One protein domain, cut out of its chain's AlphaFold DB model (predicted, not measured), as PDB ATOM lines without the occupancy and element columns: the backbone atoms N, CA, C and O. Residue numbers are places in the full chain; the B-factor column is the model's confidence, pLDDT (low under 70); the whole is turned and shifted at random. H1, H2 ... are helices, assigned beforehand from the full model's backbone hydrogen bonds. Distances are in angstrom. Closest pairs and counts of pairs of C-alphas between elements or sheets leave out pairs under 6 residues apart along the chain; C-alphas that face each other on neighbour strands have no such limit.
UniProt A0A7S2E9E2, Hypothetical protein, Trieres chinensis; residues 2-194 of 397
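What this domain is: This is residues 2 to 194 of the 397 residues of the protein "Hypothetical protein" of Trieres chinensis (UniProt A0A7S2E9E2). Picture a long, loose rod of crossing helices: H8 sits in its middle, with H2, H3 and H4 packed round it. From there H9 runs toward one end and the H5-H6 helical hairpin reaches toward the other, while residues 59 to 65, in the link from H3 to H4, stick out beyond H9. The printed part has 193 residues with nine named helices, H1 to H9 in chain order, and no named strand: the class is all helix. It is loose, with a radius of gyration of the C-alphas of 20.5 A, and spans 82 by 35 by 33 A.

How they stand to each other: Begin with the longest helix, H9, residues 173 to 194. Its residues 174 to 178 touch residues 138 to 144 of H8, residues 135 to 148; the closest C-alphas, of Tyr 141 and Gly 174, are 5.2 A apart. H8 is the hub, touching five helices. With residues 142 to 147 it touches residues 16 to 24 of H2, residues 7 to 26, at a steep tilt of 51 degrees, closest at the C-alphas of Tyr 20 and Gly 146, 4.2 A. H3, residues 31 to 43, touches H8 with residues 35 to 39 at a shallow tilt of 30 degrees, opposite ways; the closest C-alphas are Arg 35 and Leu 147, 5.7 A. H4, residues 76 to 85, is about perpendicular to H8 at 86 degrees and touches its residues 139 to 143, closest at the C-alphas of Met 83 and Met 139, 6.8 A. H7, residues 120 to 127, only just touches H8, with 3 pairs of C-alphas within 8 A, the closest being Val 124 and Leu 135, 6.2 A. H5, residues 89 to 103, touches H2, closest at the C-alphas of Tyr 15 and Val 89, 6.2 A, and makes a hairpin with H6, residues 108 to 113, closest at those of Ala 101 and Arg 111, 5.4 A. H1, residues 2 to 5, meets H2 only through their link. Helix packing is mostly crossed: 2 of 11 touching pairs given a tilt are shallow. Every O i to N i+4 pair is within hydrogen-bond range in H2, H3, H6, H7, H8 and H9, against 3 of 6 in H4 and 6 of 11 in H5; H1 is too short for one.

Where its parts are: Find C-alpha 173 at (176.890, 173.868, 168.688); from there H9 runs 31.3 A to C-alpha 194 at (191.541, 200.748, 162.113). H2 starts at C-alpha 7, (161.976, 161.163, 166.883), and is 28.4 A long; H5 is 23.1 A and H8 20.0 A.

The domain as a whole: Look for the farthest C-alphas, Phe 59 and Gly 106, 81.9 A apart. The printed part has no cut; the links H3 to H4 and H8 to H9 are long. pLDDT is under 70 at residues 2 to 4 and 49.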
ATOM      1  N   GLN A   2     163.354 151.329 164.644       47.25
ATOM      2  CA  GLN A   2     164.262 152.404 164.173       47.25
ATOM      3  C   GLN A   2     163.605 153.802 164.104       47.25
ATOM      4  O   GLN A   2     164.272 154.817 164.258       47.25
ATOM      5  N   THR A   3     162.286 153.882 163.896       56.09
ATOM      6  CA  THR A   3     161.563 155.161 163.739       56.09
ATOM      7  C   THR A   3     161.464 155.977 165.034       56.09
ATOM      8  O   THR A   3     161.357 157.196 164.974       56.09
ATOM      9  N   THR A   4     161.516 155.322 166.197       63.31
ATOM     10  CA  THR A   4     161.473 155.975 167.517       63.31
ATOM     11  C   THR A   4     162.812 156.613 167.895       63.31
ATOM     12  O   THR A   4     162.819 157.645 168.550       63.31
ATOM     13  N   GLU A   5     163.942 156.078 167.416       77.12
ATOM     14  CA  GLU A   5     165.284 156.615 167.713       77.12
ATOM     15  C   GLU A   5     165.546 157.975 167.043       77.12
ATOM     16  O   GLU A   5     166.316 158.789 167.545       77.12
ATOM     17  N   LEU A   6     164.881 158.258 165.918       89.81
ATOM     18  CA  LEU A   6     165.021 159.532 165.204       89.81
ATOM     19  C   LEU A   6     164.049 160.611 165.690       89.81
ATOM     20  O   LEU A   6     164.199 161.772 165.302       89.81
ATOM     21  N   MET A   7     163.058 160.253 166.511       92.00
ATOM     22  CA  MET A   7     161.976 161.163 166.883       92.00
ATOM     23  C   MET A   7     162.477 162.422 167.602       92.00
ATOM     24  O   MET A   7     162.124 163.511 167.146       92.00
ATOM     25  N   PRO A   8     163.367 162.347 168.612       94.06
ATOM     26  CA  PRO A   8     163.850 163.555 169.280       94.06
ATOM     27  C   PRO A   8     164.559 164.514 168.321       94.06
ATOM     28  O   PRO A   8     164.320 165.718 168.341       94.06
ATOM     29  N   ARG A   9     165.357 163.982 167.387       93.38
ATOM     30  CA  ARG A   9     166.022 164.780 166.346       93.38
ATOM     31  C   ARG A   9     165.020 165.455 165.404       93.38
ATOM     32  O   ARG A   9     165.221 166.611 165.031       93.38
ATOM     33  N   ILE A  10     163.949 164.760 165.012       93.69
ATOM     34  CA  ILE A  10     162.866 165.336 164.197       93.69
ATOM     35  C   ILE A  10     162.166 166.459 164.971       93.69
ATOM     36  O   ILE A  10     161.949 167.537 164.415       93.69
ATOM     37  N   LEU A  11     161.857 166.232 166.250       95.75
ATOM     38  CA  LEU A  11     161.212 167.218 167.114       95.75
ATOM     39  C   LEU A  11     162.090 168.456 167.321       95.75
ATOM     40  O   LEU A  11     161.583 169.567 167.196       95.75
ATOM     41  N   ARG A  12     163.402 168.297 167.543       96.31
ATOM     42  CA  ARG A  12     164.348 169.423 167.620       96.31
ATOM     43  C   ARG A  12     164.391 170.220 166.322       96.31
ATOM     44  O   ARG A  12     164.240 171.435 166.359       96.31
ATOM     45  N   ALA A  13     164.502 169.552 165.173       94.12
ATOM     46  CA  ALA A  13     164.500 170.226 163.875       94.12
ATOM     47  C   ALA A  13     163.192 170.998 163.617       94.12
ATOM     48  O   ALA A  13     163.223 172.119 163.101       94.12
ATOM     49  N   LEU A  14     162.046 170.424 163.997       95.62
ATOM     50  CA  LEU A  14     160.749 171.092 163.908       95.62
ATOM     51  C   LEU A  14     160.674 172.294 164.857       95.62
ATOM     52  O   LEU A  14     160.248 173.370 164.440       95.62
ATOM     53  N   TYR A  15     161.143 172.143 166.096       97.19
ATOM     54  CA  TYR A  15     161.215 173.221 167.080       97.19
ATOM     55  C   TYR A  15     162.059 174.395 166.563       97.19
ATOM     56  O   TYR A  15     161.621 175.548 166.614       97.19
ATOM     57  N   SER A  16     163.237 174.113 165.997       95.44
ATOM     58  CA  SER A  16     164.108 175.118 165.374       95.44
ATOM     59  C   SER A  16     163.444 175.802 164.188       95.44
ATOM     60  O   SER A  16     163.529 177.020 164.024       95.44
ATOM     61  N   PHE A  17     162.747 175.037 163.346       94.62
ATOM     62  CA  PHE A  17     162.031 175.595 162.206       94.62
ATOM     63  C   PHE A  17     160.901 176.537 162.634       94.62
ATOM     64  O   PHE A  17     160.824 177.657 162.126       94.62
ATOM     65  N   GLU A  18     160.065 176.125 163.584       97.06
ATOM     66  CA  GLU A  18     158.967 176.949 164.091       97.06
ATOM     67  C   GLU A  18     159.484 178.188 164.829       97.06
ATOM     68  O   GLU A  18     158.990 179.294 164.594       97.06
ATOM     69  N   THR A  19     160.548 178.050 165.628       97.31
ATOM     70  CA  THR A  19     161.218 179.188 166.275       97.31
ATOM     71  C   THR A  19     161.700 180.205 165.244       97.31
ATOM     72  O   THR A  19     161.387 181.393 165.349       97.31
ATOM     73  N   TYR A  20     162.373 179.749 164.186       96.00
ATOM     74  CA  TYR A  20     162.785 180.607 163.078       96.00
ATOM     75  C   TYR A  20     161.594 181.341 162.433       96.00
ATOM     76  O   TYR A  20     161.683 182.540 162.164       96.00
ATOM     77  N   GLN A  21     160.450 180.678 162.225       95.88
ATOM     78  CA  GLN A  21     159.257 181.338 161.675       95.88
ATOM     79  C   GLN A  21     158.680 182.396 162.624       95.88
ATOM     80  O   GLN A  21     158.164 183.422 162.166       95.88
ATOM     81  N   VAL A  22     158.756 182.184 163.942       97.62
ATOM     82  CA  VAL A  22     158.396 183.209 164.935       97.62
ATOM     83  C   VAL A  22     159.339 184.402 164.833       97.62
ATOM     84  O   VAL A  22     158.858 185.526 164.683       97.62
ATOM     85  N   MET A  23     160.656 184.175 164.849       97.50
ATOM     86  CA  MET A  23     161.655 185.248 164.762       97.50
ATOM     87  C   MET A  23     161.506 186.046 163.467       97.50
ATOM     88  O   MET A  23     161.436 187.274 163.497       97.50
ATOM     89  N   ARG A  24     161.340 185.363 162.330       95.00
ATOM     90  CA  ARG A  24     161.131 186.002 161.028       95.00
ATOM     91  C   ARG A  24     159.883 186.883 161.001       95.00
ATOM     92  O   ARG A  24     159.936 187.977 160.450       95.00
ATOM     93  N   ARG A  25     158.761 186.420 161.567       95.50
ATOM     94  CA  ARG A  25     157.527 187.225 161.653       95.50
ATOM     95  C   ARG A  25     157.704 188.427 162.572       95.50
ATOM     96  O   ARG A  25     157.247 189.510 162.227       95.50
ATOM     97  N   LYS A  26     158.375 188.236 163.711       95.94
ATOM     98  CA  LYS A  26     158.635 189.288 164.697       95.94
ATOM     99  C   LYS A  26     159.573 190.376 164.158       95.94
ATOM    100  O   LYS A  26     159.364 191.536 164.470       95.94
ATOM    101  N   MET A  27     160.545 190.007 163.321       96.12
ATOM    102  CA  MET A  27     161.561 190.907 162.751       96.12
ATOM    103  C   MET A  27     161.316 191.242 161.273       96.12
ATOM    104  O   MET A  27     162.261 191.518 160.530       96.12
ATOM    105  N   ARG A  28     160.064 191.152 160.804       92.88
ATOM    106  CA  ARG A  28     159.725 191.368 159.389       92.88
ATOM    107  C   ARG A  28     160.035 192.796 158.937       92.88
ATOM    108  O   ARG A  28     160.563 192.969 157.843       92.88
ATOM    109  N   ASP A  29     159.738 193.769 159.792       94.44
ATOM    110  CA  ASP A  29     159.768 195.194 159.445       94.44
ATOM    111  C   ASP A  29     161.087 195.881 159.878       94.44
ATOM    112  O   ASP A  29     161.371 197.004 159.480       94.44
ATOM    113  N   GLU A  30     161.935 195.170 160.627       93.25
ATOM    114  CA  GLU A  30     163.178 195.672 161.242       93.25
ATOM    115  C   GLU A  30     164.420 195.566 160.332       93.25
ATOM    116  O   GLU A  30     165.469 196.167 160.584       93.25
ATOM    117  N   GLY A  31     164.336 194.765 159.265       92.44
ATOM    118  CA  GLY A  31     165.447 194.528 158.340       92.44
ATOM    119  C   GLY A  31     166.684 193.887 158.992       92.44
ATOM    120  O   GLY A  31     166.608 193.236 160.033       92.44
ATOM    121  N   PHE A  32     167.840 194.033 158.339       93.50
ATOM    122  CA  PHE A  32     169.116 193.495 158.834       93.50
ATOM    123  C   PHE A  32     169.595 194.222 160.100       93.50
ATOM    124  O   PHE A  32     169.962 193.576 161.077       93.50
ATOM    125  N   ALA A  33     169.523 195.557 160.108       95.50
ATOM    126  CA  ALA A  33     170.014 196.377 161.212       95.50
ATOM    127  C   ALA A  33     169.264 196.109 162.527       95.50
ATOM    128  O   ALA A  33     169.906 195.935 163.559       95.50
ATOM    129  N   GLY A  34     167.930 196.004 162.506       97.06
ATOM    130  CA  GLY A  34     167.174 195.726 163.730       97.06
ATOM    131  C   GLY A  34     167.370 194.297 164.252       97.06
ATOM    132  O   GLY A  34     167.391 194.080 165.461       97.06
ATOM    133  N   ARG A  35     167.608 193.312 163.372       96.81
ATOM    134  CA  ARG A  35     168.005 191.948 163.783       96.81
ATOM    135  C   ARG A  35     169.372 191.922 164.445       96.81
ATOM    136  O   ARG A  35     169.522 191.280 165.478       96.81
ATOM    137  N   GLN A  36     170.336 192.634 163.870       97.25
ATOM    138  CA  GLN A  36     171.662 192.776 164.457       97.25
ATOM    139  C   GLN A  36     171.588 193.488 165.810       97.25
ATOM    140  O   GLN A  36     172.163 192.995 166.765       97.25
ATOM    141  N   ALA A  37     170.813 194.570 165.931       97.38
ATOM    142  CA  ALA A  37     170.616 195.262 167.205       97.38
ATOM    143  C   ALA A  37     169.982 194.354 168.274       97.38
ATOM    144  O   ALA A  37     170.392 194.380 169.433       97.38
ATOM    145  N   ALA A  38     169.013 193.516 167.892       98.06
ATOM    146  CA  ALA A  38     168.429 192.525 168.791       98.06
ATOM    147  C   ALA A  38     169.450 191.467 169.238       98.06
ATOM    148  O   ALA A  38     169.501 191.129 170.417       98.06
ATOM    149  N   LEU A  39     170.268 190.954 168.315       98.12
ATOM    150  CA  LEU A  39     171.335 190.000 168.626       98.12
ATOM    151  C   LEU A  39     172.413 190.613 169.523       98.12
ATOM    152  O   LEU A  39     172.752 190.008 170.537       98.12
ATOM    153  N   ASP A  40     172.898 191.810 169.185       97.75
ATOM    154  CA  ASP A  40     173.868 192.566 169.979       97.75
ATOM    155  C   ASP A  40     173.322 192.759 171.413       97.75
ATOM    156  O   ASP A  40     174.018 192.475 172.388       97.75
ATOM    157  N   ALA A  41     172.038 193.118 171.558       97.62
ATOM    158  CA  ALA A  41     171.383 193.271 172.860       97.62
ATOM    159  C   ALA A  41     171.227 191.952 173.636       97.62
ATOM    160  O   ALA A  41     171.448 191.940 174.846       97.62
ATOM    161  N   ILE A  42     170.843 190.852 172.975       98.50
ATOM    162  CA  ILE A  42     170.668 189.530 173.605       98.50
ATOM    163  C   ILE A  42     172.010 188.952 174.052       98.50
ATOM    164  O   ILE A  42     172.085 188.381 175.135       98.50
ATOM    165  N   LEU A  43     173.052 189.079 173.231       97.88
ATOM    166  CA  LEU A  43     174.364 188.465 173.466       97.88
ATOM    167  C   LEU A  43     175.336 189.378 174.222       97.88
ATOM    168  O   LEU A  43     176.479 188.984 174.460       97.88
ATOM    169  N   GLY A  44     174.884 190.573 174.610       95.44
ATOM    170  CA  GLY A  44     175.668 191.516 175.402       95.44
ATOM    171  C   GLY A  44     176.885 192.049 174.650       95.44
ATOM    172  O   GLY A  44     177.927 192.275 175.266       95.44
ATOM    173  N   VAL A  45     176.764 192.215 173.327       95.75
ATOM    174  CA  VAL A  45     177.794 192.859 172.509       95.75
ATOM    175  C   VAL A  45     177.827 194.330 172.893       95.75
ATOM    176  O   VAL A  45     176.903 195.089 172.605       95.75
ATOM    177  N   ASP A  46     178.909 194.717 173.554       92.00
ATOM    178  CA  ASP A  46     179.145 196.083 173.987       92.00
ATOM    179  C   ASP A  46     180.380 196.628 173.275       92.00
ATOM    180  O   ASP A  46     181.517 196.260 173.584       92.00
ATOM    181  N   LEU A  47     180.128 197.475 172.281       91.12
ATOM    182  CA  LEU A  47     181.161 198.186 171.529       91.12
ATOM    183  C   LEU A  47     181.511 199.535 172.181       91.12
ATOM    184  O   LEU A  47     182.213 200.345 171.579       91.12
ATOM    185  N   SER A  48     181.017 199.800 173.397       82.56
ATOM    186  CA  SER A  48     181.494 200.894 174.239       82.56
ATOM    187  C   SER A  48     182.761 200.479 175.012       82.56
ATOM    188  O   SER A  48     183.164 199.315 175.019       82.56
ATOM    189  N   SER A  49     183.475 201.464 175.554       66.81
ATOM    190  CA  SER A  49     184.931 201.472 175.800       66.81
ATOM    191  C   SER A  49     185.545 200.298 176.570       66.81
ATOM    192  O   SER A  49     186.743 200.064 176.421       66.81
ATOM    193  N   ASP A  50     184.778 199.570 177.375       72.00
ATOM    194  CA  ASP A  50     185.339 198.681 178.397       72.00
ATOM    195  C   ASP A  50     185.608 197.255 177.885       72.00
ATOM    196  O   ASP A  50     186.359 196.502 178.504       72.00
ATOM    197  N   ARG A  51     185.021 196.877 176.742       76.75
ATOM    198  CA  ARG A  51     185.168 195.538 176.127       76.75
ATOM    199  C   ARG A  51     185.668 195.571 174.689       76.75
ATOM    200  O   ARG A  51     185.810 194.533 174.045       76.75
ATOM    201  N   ILE A  52     185.910 196.767 174.173       88.62
ATOM    202  CA  ILE A  52     186.306 196.975 172.793       88.62
ATOM    203  C   ILE A  52     187.752 196.511 172.567       88.62
ATOM    204  O   ILE A  52     188.632 196.728 173.399       88.62
ATOM    205  N   THR A  53     188.032 195.905 171.411       90.06
ATOM    206  CA  THR A  53     189.418 195.615 171.026       90.06
ATOM    207  C   THR A  53     190.170 196.936 170.839       90.06
ATOM    208  O   THR A  53     189.768 197.784 170.029       90.06
ATOM    209  N   LEU A  54     191.243 197.130 171.607       91.19
ATOM    210  CA  LEU A  54     192.038 198.354 171.566       91.19
ATOM    211  C   LEU A  54     192.765 198.478 170.229       91.19
ATOM    212  O   LEU A  54     193.344 197.518 169.726       91.19
ATOM    213  N   LEU A  55     192.742 199.686 169.675       91.94
ATOM    214  CA  LEU A  55     193.557 200.015 168.516       91.94
ATOM    215  C   LEU A  55     195.015 200.234 168.937       91.94
ATOM    216  O   LEU A  55     195.267 200.721 170.047       91.94
ATOM    217  N   PRO A  56     195.981 199.945 168.052       92.50
ATOM    218  CA  PRO A  56     197.354 200.362 168.276       92.50
ATOM    219  C   PRO A  56     197.456 201.894 168.257       92.50
ATOM    220  O   PRO A  56     196.634 202.588 167.651       92.50
ATOM    221  N   LYS A  57     198.501 202.442 168.882       93.75
ATOM    222  CA  LYS A  57     198.781 203.882 168.800       93.75
ATOM    223  C   LYS A  57     199.018 204.308 167.348       93.75
ATOM    224  O   LYS A  57     199.396 203.505 166.496       93.75
ATOM    225  N   LEU A  58     198.817 205.597 167.071       95.00
ATOM    226  CA  LEU A  58     199.051 206.154 165.740       95.00
ATOM    227  C   LEU A  58     200.475 205.850 165.263       95.00
ATOM    228  O   LEU A  58     201.440 206.113 165.978       95.00
ATOM    229  N   PHE A  59     200.585 205.342 164.037       94.69
ATOM    230  CA  PHE A  59     201.822 204.930 163.365       94.69
ATOM    231  C   PHE A  59     202.566 203.749 163.994       94.69
ATOM    232  O   PHE A  59     203.594 203.326 163.460       94.69
ATOM    233  N   GLU A  60     202.037 203.177 165.068       92.12
ATOM    234  CA  GLU A  60     202.507 201.922 165.626       92.12
ATOM    235  C   GLU A  60     201.641 200.802 165.033       92.12
ATOM    236  O   GLU A  60     200.415 200.895 164.946       92.12
ATOM    237  N   ARG A  61     202.282 199.744 164.540       86.12
ATOM    238  CA  ARG A  61     201.604 198.499 164.172       86.12
ATOM    239  C   ARG A  61     202.236 197.411 165.017       86.12
ATOM    240  O   ARG A  61     203.415 197.110 164.851       86.12
ATOM    241  N   THR A  62     201.482 196.890 165.974       75.12
ATOM    242  CA  THR A  62     201.914 195.763 166.800       75.12
ATOM    243  C   THR A  62     201.905 194.491 165.956       75.12
ATOM    244  O   THR A  62     201.009 194.293 165.139       75.12
ATOM    245  N   GLN A  63     202.911 193.633 166.136       73.25
ATOM    246  CA  GLN A  63     202.949 192.301 165.513       73.25
ATOM    247  C   GLN A  63     202.191 191.247 166.335       73.25
ATOM    248  O   GLN A  63     202.079 190.100 165.911       73.25
ATOM    249  N   GLU A  64     201.703 191.618 167.519       80.19
ATOM    250  CA  GLU A  64     200.985 190.701 168.395       80.19
ATOM    251  C   GLU A  64     199.624 190.310 167.799       80.19
ATOM    252  O   GLU A  64     198.951 191.160 167.201       80.19
ATOM    253  N   PRO A  65     199.202 189.041 167.958       84.19
ATOM    254  CA  PRO A  65     197.879 188.606 167.547       84.19
ATOM    255  C   PRO A  65     196.799 189.448 168.225       84.19
ATOM    256  O   PRO A  65     196.813 189.652 169.439       84.19
ATOM    257  N   ILE A  66     195.839 189.921 167.438       88.88
ATOM    258  CA  ILE A  66     194.700 190.669 167.962       88.88
ATOM    259  C   ILE A  66     193.690 189.663 168.514       88.88
ATOM    260  O   ILE A  66     193.215 188.776 167.802       88.88
ATOM    261  N   HIS A  67     193.354 189.805 169.793       89.50
ATOM    262  CA  HIS A  67     192.371 188.961 170.461       89.50
ATOM    263  C   HIS A  67     191.041 189.710 170.585       89.50
ATOM    264  O   HIS A  67     190.916 190.667 171.350       89.50
ATOM    265  N   HIS A  68     190.038 189.275 169.824       92.62
ATOM    266  CA  HIS A  68     188.674 189.798 169.922       92.62
ATOM    267  C   HIS A  68     187.860 189.002 170.941       92.62
ATOM    268  O   HIS A  68     188.012 187.782 171.043       92.62
ATOM    269  N   CYS A  69     186.962 189.686 171.653       91.94
ATOM    270  CA  CYS A  69     186.017 189.033 172.550       91.94
ATOM    271  C   CYS A  69     185.154 188.033 171.767       91.94
ATOM    272  O   CYS A  69     184.610 188.363 170.716       91.94
ATOM    273  N   SER A  70     185.035 186.814 172.284       93.56
ATOM    274  CA  SER A  70     184.156 185.764 171.757       93.56
ATOM    275  C   SER A  70     183.164 185.261 172.806       93.56
ATOM    276  O   SER A  70     182.427 184.314 172.551       93.56
ATOM    277  N   GLU A  71     183.176 185.838 174.007       94.25
ATOM    278  CA  GLU A  71     182.308 185.420 175.101       94.25
ATOM    279  C   GLU A  71     180.963 186.145 175.007       94.25
ATOM    280  O   GLU A  71     180.897 187.374 174.990       94.25
ATOM    281  N   ALA A  72     179.878 185.375 174.930       94.56
ATOM    282  CA  ALA A  72     178.529 185.917 174.946       94.56
ATOM    283  C   ALA A  72     178.063 186.136 176.391       94.56
ATOM    284  O   ALA A  72     178.040 185.201 177.191       94.56
ATOM    285  N   HIS A  73     177.615 187.351 176.700       94.31
ATOM    286  CA  HIS A  73     177.008 187.685 177.986       94.31
ATOM    287  C   HIS A  73     175.503 187.837 177.797       94.31
ATOM    288  O   HIS A  73     175.017 188.890 177.388       94.31
ATOM    289  N   VAL A  74     174.761 186.763 178.069       96.94
ATOM    290  CA  VAL A  74     173.328 186.707 177.766       96.94
ATOM    291  C   VAL A  74     172.549 187.706 178.619       96.94
ATOM    292  O   VAL A  74     172.492 187.616 179.845       96.94
ATOM    293  N   ASN A  75     171.886 188.646 177.955       97.69
ATOM    294  CA  ASN A  75     170.957 189.569 178.583       97.69
ATOM    295  C   ASN A  75     169.554 188.946 178.623       97.69
ATOM    296  O   ASN A  75     168.766 189.067 177.679       97.69
ATOM    297  N   HIS A  76     169.219 188.299 179.742       97.25
ATOM    298  CA  HIS A  76     167.918 187.643 179.922       97.25
ATOM    299  C   HIS A  76     166.729 188.609 179.781       97.25
ATOM    300  O   HIS A  76     165.666 188.208 179.305       97.25
ATOM    301  N   ALA A  77     166.894 189.894 180.123       98.06
ATOM    302  CA  ALA A  77     165.835 190.887 179.952       98.06
ATOM    303  C   ALA A  77     165.552 191.171 178.466       98.06
ATOM    304  O   ALA A  77     164.389 191.266 178.071       98.06
ATOM    305  N   ALA A  78     166.597 191.247 177.635       97.94
ATOM    306  CA  ALA A  78     166.460 191.389 176.186       97.94
ATOM    307  C   ALA A  78     165.926 190.105 175.521       97.94
ATOM    308  O   ALA A  78     165.176 190.182 174.548       97.94
ATOM    309  N   LEU A  79     166.263 188.931 176.061       98.31
ATOM    310  CA  LEU A  79     165.828 187.625 175.556       98.31
ATOM    311  C   LEU A  79     164.352 187.309 175.872       98.31
ATOM    312  O   LEU A  79     163.647 186.721 175.042       98.31
ATOM    313  N   ALA A  80     163.856 187.707 177.046       98.12
ATOM    314  CA  ALA A  80     162.541 187.311 177.558       98.12
ATOM    315  C   ALA A  80     161.355 187.548 176.589       98.12
ATOM    316  O   ALA A  80     160.514 186.651 176.450       98.12
ATOM    317  N   PRO A  81     161.252 188.682 175.859       97.88
ATOM    318  CA  PRO A  81     160.177 188.897 174.887       97.88
ATOM    319  C   PRO A  81     160.183 187.895 173.726       97.88
ATOM    320  O   PRO A  81     159.124 187.616 173.156       97.88
ATOM    321  N   TYR A  82     161.354 187.370 173.358       98.00
ATOM    322  CA  TYR A  82     161.499 186.367 172.306       98.00
ATOM    323  C   TYR A  82     161.102 184.990 172.824       98.00
ATOM    324  O   TYR A  82     160.276 184.337 172.192       98.00
ATOM    325  N   MET A  83     161.576 184.594 174.010       97.38
ATOM    326  CA  MET A  83     161.183 183.325 174.637       97.38
ATOM    327  C   MET A  83     159.675 183.242 174.883       97.38
ATOM    328  O   MET A  83     159.055 182.224 174.587       97.38
ATOM    329  N   LYS A  84     159.050 184.337 175.335       97.31
ATOM    330  CA  LYS A  84     157.592 184.403 175.514       97.31
ATOM    331  C   LYS A  84     156.831 184.135 174.211       97.31
ATOM    332  O   LYS A  84     155.761 183.529 174.243       97.31
ATOM    333  N   ALA A  85     157.372 184.561 173.069       97.31
ATOM    334  CA  ALA A  85     156.764 184.327 171.761       97.31
ATOM    335  C   ALA A  85     156.861 182.859 171.298       97.31
ATOM    336  O   ALA A  85     156.163 182.483 170.359       97.31
ATOM    337  N   LEU A  86     157.685 182.032 171.954       97.19
ATOM    338  CA  LEU A  86     157.857 180.606 171.653       97.19
ATOM    339  C   LEU A  86     156.933 179.687 172.459       97.19
ATOM    340  O   LEU A  86     157.009 178.471 172.298       97.19
ATOM    341  N   SER A  87     156.038 180.230 173.289       93.75
ATOM    342  CA  SER A  87     155.174 179.435 174.175       93.75
ATOM    343  C   SER A  87     154.405 178.327 173.446       93.75
ATOM    344  O   SER A  87     154.289 177.213 173.951       93.75
ATOM    345  N   PHE A  88     153.935 178.596 172.226       95.06
ATOM    346  CA  PHE A  88     153.220 177.610 171.421       95.06
ATOM    347  C   PHE A  88     154.146 176.601 170.717       95.06
ATOM    348  O   PHE A  88     153.710 175.515 170.343       95.06
ATOM    349  N   VAL A  89     155.428 176.928 170.535       97.25
ATOM    350  CA  VAL A  89     156.401 176.037 169.887       97.25
ATOM    351  C   VAL A  89     156.646 174.804 170.759       97.25
ATOM    352  O   VAL A  89     156.866 173.713 170.237       97.25
ATOM    353  N   HIS A  90     156.495 174.921 172.081       96.25
ATOM    354  CA  HIS A  90     156.563 173.788 173.005       96.25
ATOM    355  C   HIS A  90     155.568 172.664 172.675       96.25
ATOM    356  O   HIS A  90     155.905 171.497 172.868       96.25
ATOM    357  N   TYR A  91     154.395 172.970 172.104       95.81
ATOM    358  CA  TYR A  91     153.410 171.951 171.719       95.81
ATOM    359  C   TYR A  91     153.918 170.991 170.635       95.81
ATOM    360  O   TYR A  91     153.392 169.887 170.522       95.81
ATOM    361  N   THR A  92     154.964 171.353 169.880       95.25
ATOM    362  CA  THR A  92     155.602 170.437 168.913       95.25
ATOM    363  C   THR A  92     156.093 169.152 169.581       95.25
ATOM    364  O   THR A  92     155.998 168.083 168.984       95.25
ATOM    365  N   THR A  93     156.516 169.220 170.847       95.06
ATOM    366  CA  THR A  93     156.970 168.054 171.623       95.06
ATOM    367  C   THR A  93     155.859 167.062 171.963       95.06
ATOM    368  O   THR A  93     156.140 165.913 172.289       95.06
ATOM    369  N   LEU A  94     154.590 167.466 171.828       94.12
ATOM    370  CA  LEU A  94     153.441 166.592 172.058       94.12
ATOM    371  C   LEU A  94     153.034 165.788 170.818       94.12
ATOM    372  O   LEU A  94     152.151 164.940 170.925       94.12
ATOM    373  N   LEU A  95     153.646 166.023 169.650       92.06
ATOM    374  CA  LEU A  95     153.262 165.329 168.417       92.06
ATOM    375  C   LEU A  95     153.419 163.813 168.547       92.06
ATOM    376  O   LEU A  95     152.476 163.080 168.257       92.06
ATOM    377  N   GLU A  96     154.573 163.338 169.020       90.69
ATOM    378  CA  GLU A  96     154.804 161.905 169.219       90.69
ATOM    379  C   GLU A  96     153.791 161.273 170.191       90.69
ATOM    380  O   GLU A  96     153.097 160.339 169.771       90.69
ATOM    381  N   PRO A  97     153.641 161.741 171.449       91.06
ATOM    382  CA  PRO A  97     152.702 161.114 172.376       91.06
ATOM    383  C   PRO A  97     151.248 161.225 171.899       91.06
ATOM    384  O   PRO A  97     150.472 160.295 172.119       91.06
ATOM    385  N   LEU A  98     150.881 162.296 171.183       91.94
ATOM    386  CA  LEU A  98     149.552 162.439 170.589       91.94
ATOM    387  C   LEU A  98     149.301 161.397 169.494       91.94
ATOM    388  O   LEU A  98     148.299 160.685 169.548       91.94
ATOM    389  N   PHE A  99     150.208 161.252 168.526       90.25
ATOM    390  CA  PHE A  99     150.059 160.233 167.484       90.25
ATOM    391  C   PHE A  99     150.099 158.817 168.067       90.25
ATOM    392  O   PHE A  99     149.297 157.972 167.670       90.25
ATOM    393  N   ALA A 100     150.958 158.558 169.054       89.12
ATOM    394  CA  ALA A 100     150.996 157.274 169.745       89.12
ATOM    395  C   ALA A 100     149.669 156.957 170.459       89.12
ATOM    396  O   ALA A 100     149.214 155.812 170.426       89.12
ATOM    397  N   ALA A 101     149.021 157.955 171.070       90.81
ATOM    398  CA  ALA A 101     147.709 157.801 171.693       90.81
ATOM    399  C   ALA A 101     146.594 157.545 170.664       90.81
ATOM    400  O   ALA A 101     145.714 156.721 170.914       90.81
ATOM    401  N   LEU A 102     146.638 158.204 169.502       89.81
ATOM    402  CA  LEU A 102     145.627 158.067 168.448       89.81
ATOM    403  C   LEU A 102     145.725 156.741 167.681       89.81
ATOM    404  O   LEU A 102     144.704 156.179 167.299       89.81
ATOM    405  N   LEU A 103     146.941 156.235 167.457       88.31
ATOM    406  CA  LEU A 103     147.185 155.055 166.619       88.31
ATOM    407  C   LEU A 103     147.039 153.719 167.362       88.31
ATOM    408  O   LEU A 103     146.900 152.673 166.730       88.31
ATOM    409  N   ARG A 104     147.073 153.722 168.697       83.12
ATOM    410  CA  ARG A 104     146.806 152.520 169.503       83.12
ATOM    411  C   ARG A 104     145.290 152.304 169.580       83.12
ATOM    412  O   ARG A 104     144.566 153.250 169.854       83.12
ATOM    413  N   GLY A 105     144.796 151.087 169.334       79.12
ATOM    414  CA  GLY A 105     143.360 150.766 169.435       79.12
ATOM    415  C   GLY A 105     142.793 150.903 170.863       79.12
ATOM    416  O   GLY A 105     143.547 150.955 171.832       79.12
ATOM    417  N   GLY A 106     141.462 150.961 171.013       86.75
ATOM    418  CA  GLY A 106     140.748 151.102 172.303       86.75
ATOM    419  C   GLY A 106     140.301 152.542 172.614       86.75
ATOM    420  O   GLY A 106     140.276 153.373 171.709       86.75
ATOM    421  N   ASP A 107     140.042 152.867 173.887       91.88
ATOM    422  CA  ASP A 107     139.546 154.190 174.323       91.88
ATOM    423  C   ASP A 107     140.560 155.338 174.120       91.88
ATOM    424  O   ASP A 107     141.551 155.480 174.843       91.88
ATOM    425  N   ILE A 108     140.286 156.168 173.111       92.81
ATOM    426  CA  ILE A 108     141.113 157.311 172.712       92.81
ATOM    427  C   ILE A 108     141.113 158.403 173.787       92.81
ATOM    428  O   ILE A 108     142.157 159.012 174.023       92.81
ATOM    429  N   VAL A 109     139.979 158.646 174.452       91.81
ATOM    430  CA  VAL A 109     139.827 159.766 175.392       91.81
ATOM    431  C   VAL A 109     140.757 159.570 176.581       91.81
ATOM    432  O   VAL A 109     141.554 160.456 176.891       91.81
ATOM    433  N   HIS A 110     140.733 158.378 177.176       93.50
ATOM    434  CA  HIS A 110     141.610 158.035 178.291       93.50
ATOM    435  C   HIS A 110     143.099 158.131 177.913       93.50
ATOM    436  O   HIS A 110     143.914 158.628 178.687       93.50
ATOM    437  N   ARG A 111     143.486 157.696 176.704       92.00
ATOM    438  CA  ARG A 111     144.890 157.775 176.256       92.00
ATOM    439  C   ARG A 111     145.367 159.202 176.022       92.00
ATOM    440  O   ARG A 111     146.504 159.506 176.365       92.00
ATOM    441  N   VAL A 112     144.525 160.067 175.457       91.06
ATOM    442  CA  VAL A 112     144.856 161.490 175.283       91.06
ATOM    443  C   VAL A 112     144.983 162.180 176.642       91.06
ATOM    444  O   VAL A 112     145.911 162.956 176.842       91.06
ATOM    445  N   GLN A 113     144.114 161.852 177.602       91.56
ATOM    446  CA  GLN A 113     144.209 162.357 178.977       91.56
ATOM    447  C   GLN A 113     145.469 161.878 179.714       91.56
ATOM    448  O   GLN A 113     145.933 162.555 180.626       91.56
ATOM    449  N   ALA A 114     146.037 160.738 179.309       91.31
ATOM    450  CA  ALA A 114     147.277 160.201 179.863       91.31
ATOM    451  C   ALA A 114     148.555 160.815 179.254       91.31
ATOM    452  O   ALA A 114     149.656 160.471 179.689       91.31
ATOM    453  N   ILE A 115     148.445 161.700 178.252       91.56
ATOM    454  CA  ILE A 115     149.605 162.420 177.706       91.56
ATOM    455  C   ILE A 115     150.183 163.324 178.810       91.56
ATOM    456  O   ILE A 115     149.423 164.059 179.444       91.56
ATOM    457  N   PRO A 116     151.510 163.302 179.048       87.81
ATOM    458  CA  PRO A 116     152.129 164.132 180.073       87.81
ATOM    459  C   PRO A 116     151.790 165.615 179.912       87.81
ATOM    460  O   PRO A 116     151.789 166.153 178.803       87.81
ATOM    461  N   ALA A 117     151.552 166.287 181.040       91.81
ATOM    462  CA  ALA A 117     151.399 167.734 181.055       91.81
ATOM    463  C   ALA A 117     152.659 168.406 180.494       91.81
ATOM    464  O   ALA A 117     153.782 167.983 180.780       91.81
ATOM    465  N   LEU A 118     152.464 169.479 179.726       94.25
ATOM    466  CA  LEU A 118     153.549 170.235 179.115       94.25
ATOM    467  C   LEU A 118     154.313 171.019 180.191       94.25
ATOM    468  O   LEU A 118     153.926 172.119 180.581       94.25
ATOM    469  N   THR A 119     155.393 170.424 180.682       95.19
ATOM    470  CA  THR A 119     156.297 170.991 181.688       95.19
ATOM    471  C   THR A 119     157.700 171.143 181.093       95.19
ATOM    472  O   THR A 119     158.032 170.438 180.139       95.19
ATOM    473  N   PRO A 120     158.576 172.005 181.644       94.88
ATOM    474  CA  PRO A 120     159.962 172.088 181.180       94.88
ATOM    475  C   PRO A 120     160.670 170.725 181.163       94.88
ATOM    476  O   PRO A 120     161.350 170.400 180.195       94.88
ATOM    477  N   ALA A 121     160.438 169.892 182.184       94.44
ATOM    478  CA  ALA A 121     161.004 168.549 182.268       94.44
ATOM    479  C   ALA A 121     160.482 167.611 181.165       94.44
ATOM    480  O   ALA A 121     161.271 166.893 180.555       94.44
ATOM    481  N   SER A 122     159.175 167.636 180.864       94.69
ATOM    482  CA  SER A 122     158.621 166.809 179.784       94.69
ATOM    483  C   SER A 122     159.128 167.253 178.409       94.69
ATOM    484  O   SER A 122     159.401 166.407 177.568       94.69
ATOM    485  N   ILE A 123     159.307 168.562 178.190       96.00
ATOM    486  CA  ILE A 123     159.856 169.116 176.942       96.00
ATOM    487  C   ILE A 123     161.308 168.666 176.751       96.00
ATOM    488  O   ILE A 123     161.658 168.183 175.677       96.00
ATOM    489  N   VAL A 124     162.140 168.794 177.790       96.00
ATOM    490  CA  VAL A 124     163.543 168.341 177.780       96.00
ATOM    491  C   VAL A 124     163.632 166.851 177.452       96.00
ATOM    492  O   VAL A 124     164.438 166.465 176.608       96.00
ATOM    493  N   ALA A 125     162.767 166.031 178.060       94.19
ATOM    494  CA  ALA A 125     162.713 164.595 177.801       94.19
ATOM    495  C   ALA A 125     162.290 164.275 176.355       94.19
ATOM    496  O   ALA A 125     162.943 163.474 175.696       94.19
ATOM    497  N   SER A 126     161.245 164.924 175.831       95.00
ATOM    498  CA  SER A 126     160.786 164.720 174.446       95.00
ATOM    499  C   SER A 126     161.814 165.150 173.397       95.00
ATOM    500  O   SER A 126     161.888 164.562 172.320       95.00
ATOM    501  N   LEU A 127     162.592 166.194 173.686       95.62
ATOM    502  CA  LEU A 127     163.644 166.690 172.799       95.62
ATOM    503  C   LEU A 127     164.967 165.933 172.956       95.62
ATOM    504  O   LEU A 127     165.875 166.189 172.164       95.62
ATOM    505  N   ASP A 128     165.075 165.027 173.935       95.88
ATOM    506  CA  ASP A 128     166.301 164.298 174.281       95.88
ATOM    507  C   ASP A 128     167.505 165.249 174.392       95.88
ATOM    508  O   ASP A 128     168.512 165.108 173.694       95.88
ATOM    509  N   LEU A 129     167.345 166.318 175.185       95.94
ATOM    510  CA  LEU A 129     168.422 167.290 175.383       95.94
ATOM    511  C   LEU A 129     169.512 166.693 176.293       95.94
ATOM    512  O   LEU A 129     169.195 166.044 177.296       95.94
ATOM    513  N   PRO A 130     170.798 166.922 175.979       94.25
ATOM    514  CA  PRO A 130     171.915 166.338 176.703       94.25
ATOM    515  C   PRO A 130     171.983 166.852 178.140       94.25
ATOM    516  O   PRO A 130     171.615 167.988 178.447       94.25
ATOM    517  N   THR A 131     172.534 166.023 179.026       89.69
ATOM    518  CA  THR A 131     172.797 166.406 180.415       89.69
ATOM    519  C   THR A 131     173.684 167.654 180.450       89.69
ATOM    520  O   THR A 131     174.790 167.647 179.916       89.69
ATOM    521  N   GLY A 132     173.186 168.730 181.065       88.56
ATOM    522  CA  GLY A 132     173.865 170.029 181.132       88.56
ATOM    523  C   GLY A 132     173.307 171.106 180.195       88.56
ATOM    524  O   GLY A 132     173.692 172.259 180.345       88.56
ATOM    525  N   MET A 133     172.384 170.776 179.282       95.25
ATOM    526  CA  MET A 133     171.646 171.769 178.493       95.25
ATOM    527  C   MET A 133     170.260 172.005 179.098       95.25
ATOM    528  O   MET A 133     169.443 171.086 179.175       95.25
ATOM    529  N   SER A 134     169.976 173.241 179.515       95.81
ATOM    530  CA  SER A 134     168.631 173.605 179.961       95.81
ATOM    531  C   SER A 134     167.694 173.859 178.772       95.81
ATOM    532  O   SER A 134     168.127 174.117 177.647       95.81
ATOM    533  N   LEU A 135     166.379 173.831 179.019       96.31
ATOM    534  CA  LEU A 135     165.406 174.266 178.011       96.31
ATOM    535  C   LEU A 135     165.631 175.734 177.616       96.31
ATOM    536  O   LEU A 135     165.455 176.082 176.451       96.31
ATOM    537  N   GLU A 136     166.030 176.582 178.565       96.88
ATOM    538  CA  GLU A 136     166.326 177.993 178.309       96.88
ATOM    539  C   GLU A 136     167.528 178.158 177.371       96.88
ATOM    540  O   GLU A 136     167.421 178.910 176.406       96.88
ATOM    541  N   ASP A 137     168.604 177.388 177.563       96.44
ATOM    542  CA  ASP A 137     169.762 177.390 176.656       96.44
ATOM    543  C   ASP A 137     169.364 176.960 175.244       96.44
ATOM    544  O   ASP A 137     169.693 177.623 174.259       96.44
ATOM    545  N   PHE A 138     168.593 175.873 175.135       97.62
ATOM    546  CA  PHE A 138     168.107 175.404 173.843       97.62
ATOM    547  C   PHE A 138     167.242 176.471 173.155       97.62
ATOM    548  O   PHE A 138     167.417 176.754 171.969       97.62
ATOM    549  N   MET A 139     166.332 177.117 173.889       98.19
ATOM    550  CA  MET A 139     165.514 178.211 173.362       98.19
ATOM    551  C   MET A 139     166.361 179.410 172.931       98.19
ATOM    552  O   MET A 139     166.135 179.934 171.841       98.19
ATOM    553  N   LEU A 140     167.342 179.820 173.740       98.31
ATOM    554  CA  LEU A 140     168.291 180.882 173.411       98.31
ATOM    555  C   LEU A 140     168.985 180.592 172.077       98.31
ATOM    556  O   LEU A 140     168.972 181.445 171.190       98.31
ATOM    557  N   TYR A 141     169.529 179.386 171.891       98.12
ATOM    558  CA  TYR A 141     170.223 179.027 170.653       98.12
ATOM    559  C   TYR A 141     169.295 179.110 169.438       98.12
ATOM    560  O   TYR A 141     169.672 179.654 168.403       98.12
ATOM    561  N   ASN A 142     168.053 178.643 169.567       98.00
ATOM    562  CA  ASN A 142     167.078 178.721 168.482       98.00
ATOM    563  C   ASN A 142     166.640 180.168 168.181       98.00
ATOM    564  O   ASN A 142     166.440 180.519 167.016       98.00
ATOM    565  N   VAL A 143     166.515 181.026 169.200       98.50
ATOM    566  CA  VAL A 143     166.253 182.466 169.016       98.50
ATOM    567  C   VAL A 143     167.407 183.120 168.261       98.50
ATOM    568  O   VAL A 143     167.166 183.811 167.272       98.50
ATOM    569  N   VAL A 144     168.650 182.869 168.683       98.25
ATOM    570  CA  VAL A 144     169.850 183.418 168.039       98.25
ATOM    571  C   VAL A 144     169.946 182.960 166.583       98.25
ATOM    572  O   VAL A 144     170.080 183.806 165.701       98.25
ATOM    573  N   GLU A 145     169.780 181.662 166.295       97.00
ATOM    574  CA  GLU A 145     169.727 181.158 164.913       97.00
ATOM    575  C   GLU A 145     168.639 181.887 164.107       97.00
ATOM    576  O   GLU A 145     168.873 182.347 162.986       97.00
ATOM    577  N   GLY A 146     167.442 182.018 164.683       96.50
ATOM    578  CA  GLY A 146     166.309 182.658 164.027       96.50
ATOM    579  C   GLY A 146     166.543 184.129 163.676       96.50
ATOM    580  O   GLY A 146     166.000 184.613 162.680       96.50
ATOM    581  N   LEU A 147     167.353 184.838 164.464       97.44
ATOM    582  CA  LEU A 147     167.721 186.231 164.214       97.44
ATOM    583  C   LEU A 147     168.883 186.366 163.220       97.44
ATOM    584  O   LEU A 147     168.852 187.285 162.400       97.44
ATOM    585  N   LEU A 148     169.852 185.440 163.240       96.12
ATOM    586  CA  LEU A 148     171.010 185.434 162.333       96.12
ATOM    587  C   LEU A 148     170.608 185.306 160.861       96.12
ATOM    588  O   LEU A 148     171.238 185.895 159.983       96.12
ATOM    589  N   TYR A 149     169.553 184.542 160.577       93.62
ATOM    590  CA  TYR A 149     169.184 184.197 159.211       93.62
ATOM    591  C   TYR A 149     167.939 184.954 158.729       93.62
ATOM    592  O   TYR A 149     166.812 184.745 159.180       93.62
ATOM    593  N   GLY A 150     168.158 185.855 157.763       89.56
ATOM    594  CA  GLY A 150     167.158 186.682 157.069       89.56
ATOM    595  C   GLY A 150     165.963 185.899 156.525       89.56
ATOM    596  O   GLY A 150     164.793 186.262 156.702       89.56
ATOM    597  N   ASP A 151     166.316 184.812 155.855       90.38
ATOM    598  CA  ASP A 151     165.468 184.013 154.993       90.38
ATOM    599  C   ASP A 151     165.884 182.530 155.035       90.38
ATOM    600  O   ASP A 151     166.937 182.159 155.559       90.38
ATOM    601  N   LYS A 152     165.050 181.660 154.451       88.19
ATOM    602  CA  LYS A 152     165.265 180.207 154.495       88.19
ATOM    603  C   LYS A 152     166.538 179.790 153.752       88.19
ATOM    604  O   LYS A 152     167.189 178.849 154.187       88.19
ATOM    605  N   GLN A 153     166.888 180.469 152.659       90.31
ATOM    606  CA  GLN A 153     168.065 180.124 151.860       90.31
ATOM    607  C   GLN A 153     169.355 180.477 152.592       90.31
ATOM    608  O   GLN A 153     170.336 179.751 152.493       90.31
ATOM    609  N   SER A 154     169.346 181.540 153.397       90.75
ATOM    610  CA  SER A 154     170.506 181.934 154.194       90.75
ATOM    611  C   SER A 154     170.932 180.873 155.224       90.75
ATOM    612  O   SER A 154     172.120 180.823 155.556       90.75
ATOM    613  N   ARG A 155     170.013 179.976 155.632       89.25
ATOM    614  CA  ARG A 155     170.250 178.840 156.548       89.25
ATOM    615  C   ARG A 155     170.854 177.607 155.879       89.25
ATOM    616  O   ARG A 155     171.331 176.720 156.582       89.25
ATOM    617  N   ILE A 156     170.797 177.518 154.552       90.81
ATOM    618  CA  ILE A 156     171.216 176.339 153.793       90.81
ATOM    619  C   ILE A 156     172.543 176.630 153.097       90.81
ATOM    620  O   ILE A 156     172.752 177.690 152.505       90.81
ATOM    621  N   ASP A 157     173.466 175.688 153.203       91.69
ATOM    622  CA  ASP A 157     174.687 175.666 152.423       91.69
ATOM    623  C   ASP A 157     174.350 175.294 150.971       91.69
ATOM    624  O   ASP A 157     173.725 174.265 150.710       91.69
ATOM    625  N   LYS A 158     174.714 176.162 150.022       92.31
ATOM    626  CA  LYS A 158     174.296 176.025 148.618       92.31
ATOM    627  C   LYS A 158     174.936 174.827 147.915       92.31
ATOM    628  O   LYS A 158     174.354 174.331 146.957       92.31
ATOM    629  N   GLU A 159     176.109 174.393 148.362       93.00
ATOM    630  CA  GLU A 159     176.874 173.326 147.713       93.00
ATOM    631  C   GLU A 159     176.411 171.954 148.198       93.00
ATOM    632  O   GLU A 159     176.184 171.039 147.411       93.00
ATOM    633  N   THR A 160     176.213 171.821 149.507       92.56
ATOM    634  CA  THR A 160     175.830 170.558 150.146       92.56
ATOM    635  C   THR A 160     174.318 170.386 150.283       92.56
ATOM    636  O   THR A 160     173.855 169.278 150.564       92.56
ATOM    637  N   ASN A 161     173.546 171.465 150.107       88.06
ATOM    638  CA  ASN A 161     172.106 171.538 150.371       88.06
ATOM    639  C   ASN A 161     171.738 171.087 151.802       88.06
ATOM    640  O   ASN A 161     170.675 170.507 152.043       88.06
ATOM    641  N   ARG A 162     172.641 171.321 152.763       87.88
ATOM    642  CA  ARG A 162     172.468 171.002 154.188       87.88
ATOM    643  C   ARG A 162     172.335 172.282 155.017       87.88
ATOM    644  O   ARG A 162     172.805 173.332 154.583       87.88
ATOM    645  N   PRO A 163     171.705 172.235 156.205       87.31
ATOM    646  CA  PRO A 163     171.750 173.354 157.142       87.31
ATOM    647  C   PRO A 163     173.198 173.750 157.459       87.31
ATOM    648  O   PRO A 163     174.040 172.879 157.667       87.31
ATOM    649  N   LYS A 164     173.481 175.057 157.495       89.88
ATOM    650  CA  LYS A 164     174.819 175.591 157.812       89.88
ATOM    651  C   LYS A 164     175.248 175.314 159.249       89.88
ATOM    652  O   LYS A 164     176.438 175.241 159.530       89.88
ATOM    653  N   LEU A 165     174.279 175.204 160.152       90.19
ATOM    654  CA  LEU A 165     174.505 174.873 161.550       90.19
ATOM    655  C   LEU A 165     174.116 173.423 161.818       90.19
ATOM    656  O   LEU A 165     173.191 172.885 161.206       90.19
ATOM    657  N   GLY A 166     174.836 172.808 162.755       90.62
ATOM    658  CA  GLY A 166     174.466 171.514 163.312       90.62
ATOM    659  C   GLY A 166     173.161 171.583 164.110       90.62
ATOM    660  O   GLY A 166     172.574 172.644 164.311       90.62
ATOM    661  N   ASP A 167     172.711 170.428 164.587       93.31
ATOM    662  CA  ASP A 167     171.552 170.341 165.479       93.31
ATOM    663  C   ASP A 167     171.868 171.034 166.816       93.31
ATOM    664  O   ASP A 167     172.797 170.647 167.527       93.31
ATOM    665  N   LEU A 168     171.090 172.073 167.138       94.50
ATOM    666  CA  LEU A 168     171.261 172.910 168.331       94.50
ATOM    667  C   LEU A 168     170.967 172.168 169.642       94.50
ATOM    668  O   LEU A 168     171.235 172.706 170.712       94.50
ATOM    669  N   GLY A 169     170.432 170.946 169.571       91.94
ATOM    670  CA  GLY A 169     170.318 170.052 170.719       91.94
ATOM    671  C   GLY A 169     171.622 169.374 171.115       91.94
ATOM    672  O   GLY A 169     171.648 168.716 172.146       91.94
ATOM    673  N   TYR A 170     172.701 169.496 170.337       92.81
ATOM    674  CA  TYR A 170     174.010 168.979 170.738       92.81
ATOM    675  C   TYR A 170     174.816 170.017 171.524       92.81
ATOM    676  O   TYR A 170     174.779 171.217 171.240       92.81
ATOM    677  N   LEU A 171     175.585 169.533 172.504       87.62
ATOM    678  CA  LEU A 171     176.479 170.365 173.308       87.62
ATOM    679  C   LEU A 171     177.488 171.097 172.412       87.62
ATOM    680  O   LEU A 171     178.031 170.528 171.468       87.62
ATOM    681  N   GLY A 172     177.738 172.368 172.719       92.31
ATOM    682  CA  GLY A 172     178.736 173.189 172.036       92.31
ATOM    683  C   GLY A 172     178.274 173.853 170.736       92.31
ATOM    684  O   GLY A 172     178.765 174.935 170.437       92.31
ATOM    685  N   VAL A 173     177.296 173.307 169.999       95.19
ATOM    686  CA  VAL A 173     176.890 173.868 168.688       95.19
ATOM    687  C   VAL A 173     176.339 175.291 168.827       95.19
ATOM    688  O   VAL A 173     176.773 176.209 168.128       95.19
ATOM    689  N   GLY A 174     175.401 175.499 169.755       95.50
ATOM    690  CA  GLY A 174     174.834 176.823 170.016       95.50
ATOM    691  C   GLY A 174     175.845 177.802 170.618       95.50
ATOM    692  O   GLY A 174     175.868 178.974 170.246       95.50
ATOM    693  N   GLN A 175     176.730 177.311 171.490       96.31
ATOM    694  CA  GLN A 175     177.799 178.108 172.099       96.31
ATOM    695  C   GLN A 175     178.799 178.598 171.047       96.31
ATOM    696  O   GLN A 175     179.116 179.782 171.012       96.31
ATOM    697  N   GLU A 176     179.237 177.716 170.146       96.88
ATOM    698  CA  GLU A 176     180.137 178.056 169.045       96.88
ATOM    699  C   GLU A 176     179.491 179.068 168.090       96.88
ATOM    700  O   GLU A 176     180.142 180.027 167.676       96.88
ATOM    701  N   MET A 177     178.203 178.899 167.768       97.25
ATOM    702  CA  MET A 177     177.453 179.859 166.953       97.25
ATOM    703  C   MET A 177     177.441 181.257 167.591       97.25
ATOM    704  O   MET A 177     177.748 182.238 166.912       97.25
ATOM    705  N   MET A 178     177.105 181.359 168.881       97.94
ATOM    706  CA  MET A 178     177.101 182.641 169.595       97.94
ATOM    707  C   MET A 178     178.507 183.241 169.676       97.94
ATOM    708  O   MET A 178     178.674 184.422 169.388       97.94
ATOM    709  N   ALA A 179     179.518 182.431 169.997       97.31
ATOM    710  CA  ALA A 179     180.901 182.886 170.105       97.31
ATOM    711  C   ALA A 179     181.436 183.428 168.773       97.31
ATOM    712  O   ALA A 179     182.071 184.481 168.743       97.31
ATOM    713  N   LYS A 180     181.122 182.752 167.659       97.38
ATOM    714  CA  LYS A 180     181.452 183.221 166.305       97.38
ATOM    715  C   LYS A 180     180.790 184.554 165.983       97.38
ATOM    716  O   LYS A 180     181.448 185.416 165.408       97.38
ATOM    717  N   TYR A 181     179.519 184.724 166.350       97.69
ATOM    718  CA  TYR A 181     178.824 185.991 166.156       97.69
ATOM    719  C   TYR A 181     179.472 187.114 166.970       97.69
ATOM    720  O   TYR A 181     179.860 188.125 166.402       97.69
ATOM    721  N   VAL A 182     179.658 186.930 168.281       97.12
ATOM    722  CA  VAL A 182     180.276 187.953 169.143       97.12
ATOM    723  C   VAL A 182     181.660 188.334 168.610       97.12
ATOM    724  O   VAL A 182     181.932 189.516 168.394       97.12
ATOM    725  N   HIS A 183     182.487 187.340 168.282       96.38
ATOM    726  CA  HIS A 183     183.803 187.558 167.687       96.38
ATOM    727  C   HIS A 183     183.738 188.379 166.395       96.38
ATOM    728  O   HIS A 183     184.502 189.333 166.235       96.38
ATOM    729  N   SER A 184     182.818 188.054 165.479       97.00
ATOM    730  CA  SER A 184     182.701 188.792 164.220       97.00
ATOM    731  C   SER A 184     182.305 190.249 164.447       97.00
ATOM    732  O   SER A 184     182.835 191.120 163.764       97.00
ATOM    733  N   ARG A 185     181.443 190.539 165.430       96.69
ATOM    734  CA  ARG A 185     181.027 191.913 165.757       96.69
ATOM    735  C   ARG A 185     182.196 192.769 166.247       96.69
ATOM    736  O   ARG A 185     182.371 193.883 165.754       96.69
ATOM    737  N   TYR A 186     183.018 192.247 167.156       96.00
ATOM    738  CA  TYR A 186     184.212 192.955 167.636       96.00
ATOM    739  C   TYR A 186     185.290 193.101 166.554       96.00
ATOM    740  O   TYR A 186     185.938 194.145 166.478       96.00
ATOM    741  N   ASN A 187     185.459 192.093 165.695       95.75
ATOM    742  CA  ASN A 187     186.382 192.161 164.562       95.75
ATOM    743  C   ASN A 187     185.952 193.219 163.527       95.75
ATOM    744  O   ASN A 187     186.750 194.060 163.126       95.75
ATOM    745  N   GLU A 188     184.676 193.231 163.128       96.31
ATOM    746  CA  GLU A 188     184.129 194.227 162.195       96.31
ATOM    747  C   GLU A 188     184.284 195.659 162.718       96.31
ATOM    748  O   GLU A 188     184.667 196.562 161.971       96.31
ATOM    749  N   ASP A 189     183.985 195.885 163.999       95.56
ATOM    750  CA  ASP A 189     184.193 197.181 164.643       95.56
ATOM    751  C   ASP A 189     185.675 197.594 164.637       95.56
ATOM    752  O   ASP A 189     186.007 198.713 164.231       95.56
ATOM    753  N   TYR A 190     186.569 196.681 165.027       95.38
ATOM    754  CA  TYR A 190     188.009 196.915 165.037       95.38
ATOM    755  C   TYR A 190     188.536 197.305 163.652       95.38
ATOM    756  O   TYR A 190     189.185 198.342 163.520       95.38
ATOM    757  N   GLU A 191     188.203 196.542 162.608       95.25
ATOM    758  CA  GLU A 191     188.627 196.818 161.229       95.25
ATOM    759  C   GLU A 191     188.115 198.176 160.729       95.25
ATOM    760  O   GLU A 191     188.844 198.945 160.092       95.25
ATOM    761  N   ASN A 192     186.871 198.530 161.065       96.19
ATOM    762  CA  ASN A 192     186.303 199.828 160.712       96.19
ATOM    763  C   ASN A 192     187.048 200.984 161.391       96.19
ATOM    764  O   ASN A 192     187.394 201.967 160.725       96.19
ATOM    765  N   ARG A 193     187.330 200.874 162.693       95.31
ATOM    766  CA  ARG A 193     188.101 201.887 163.427       95.31
ATOM    767  C   ARG A 193     189.554 201.946 162.956       95.31
ATOM    768  O   ARG A 193     190.079 203.044 162.781       95.31
ATOM    769  N   LEU A 194     190.181 200.810 162.654       94.50
ATOM    770  CA  LEU A 194     191.541 200.748 162.113       94.50
ATOM    771  C   LEU A 194     191.633 201.440 160.746       94.50
ATOM    772  O   LEU A 194     192.564 202.205 160.495       94.50
TER     773      LEU A 194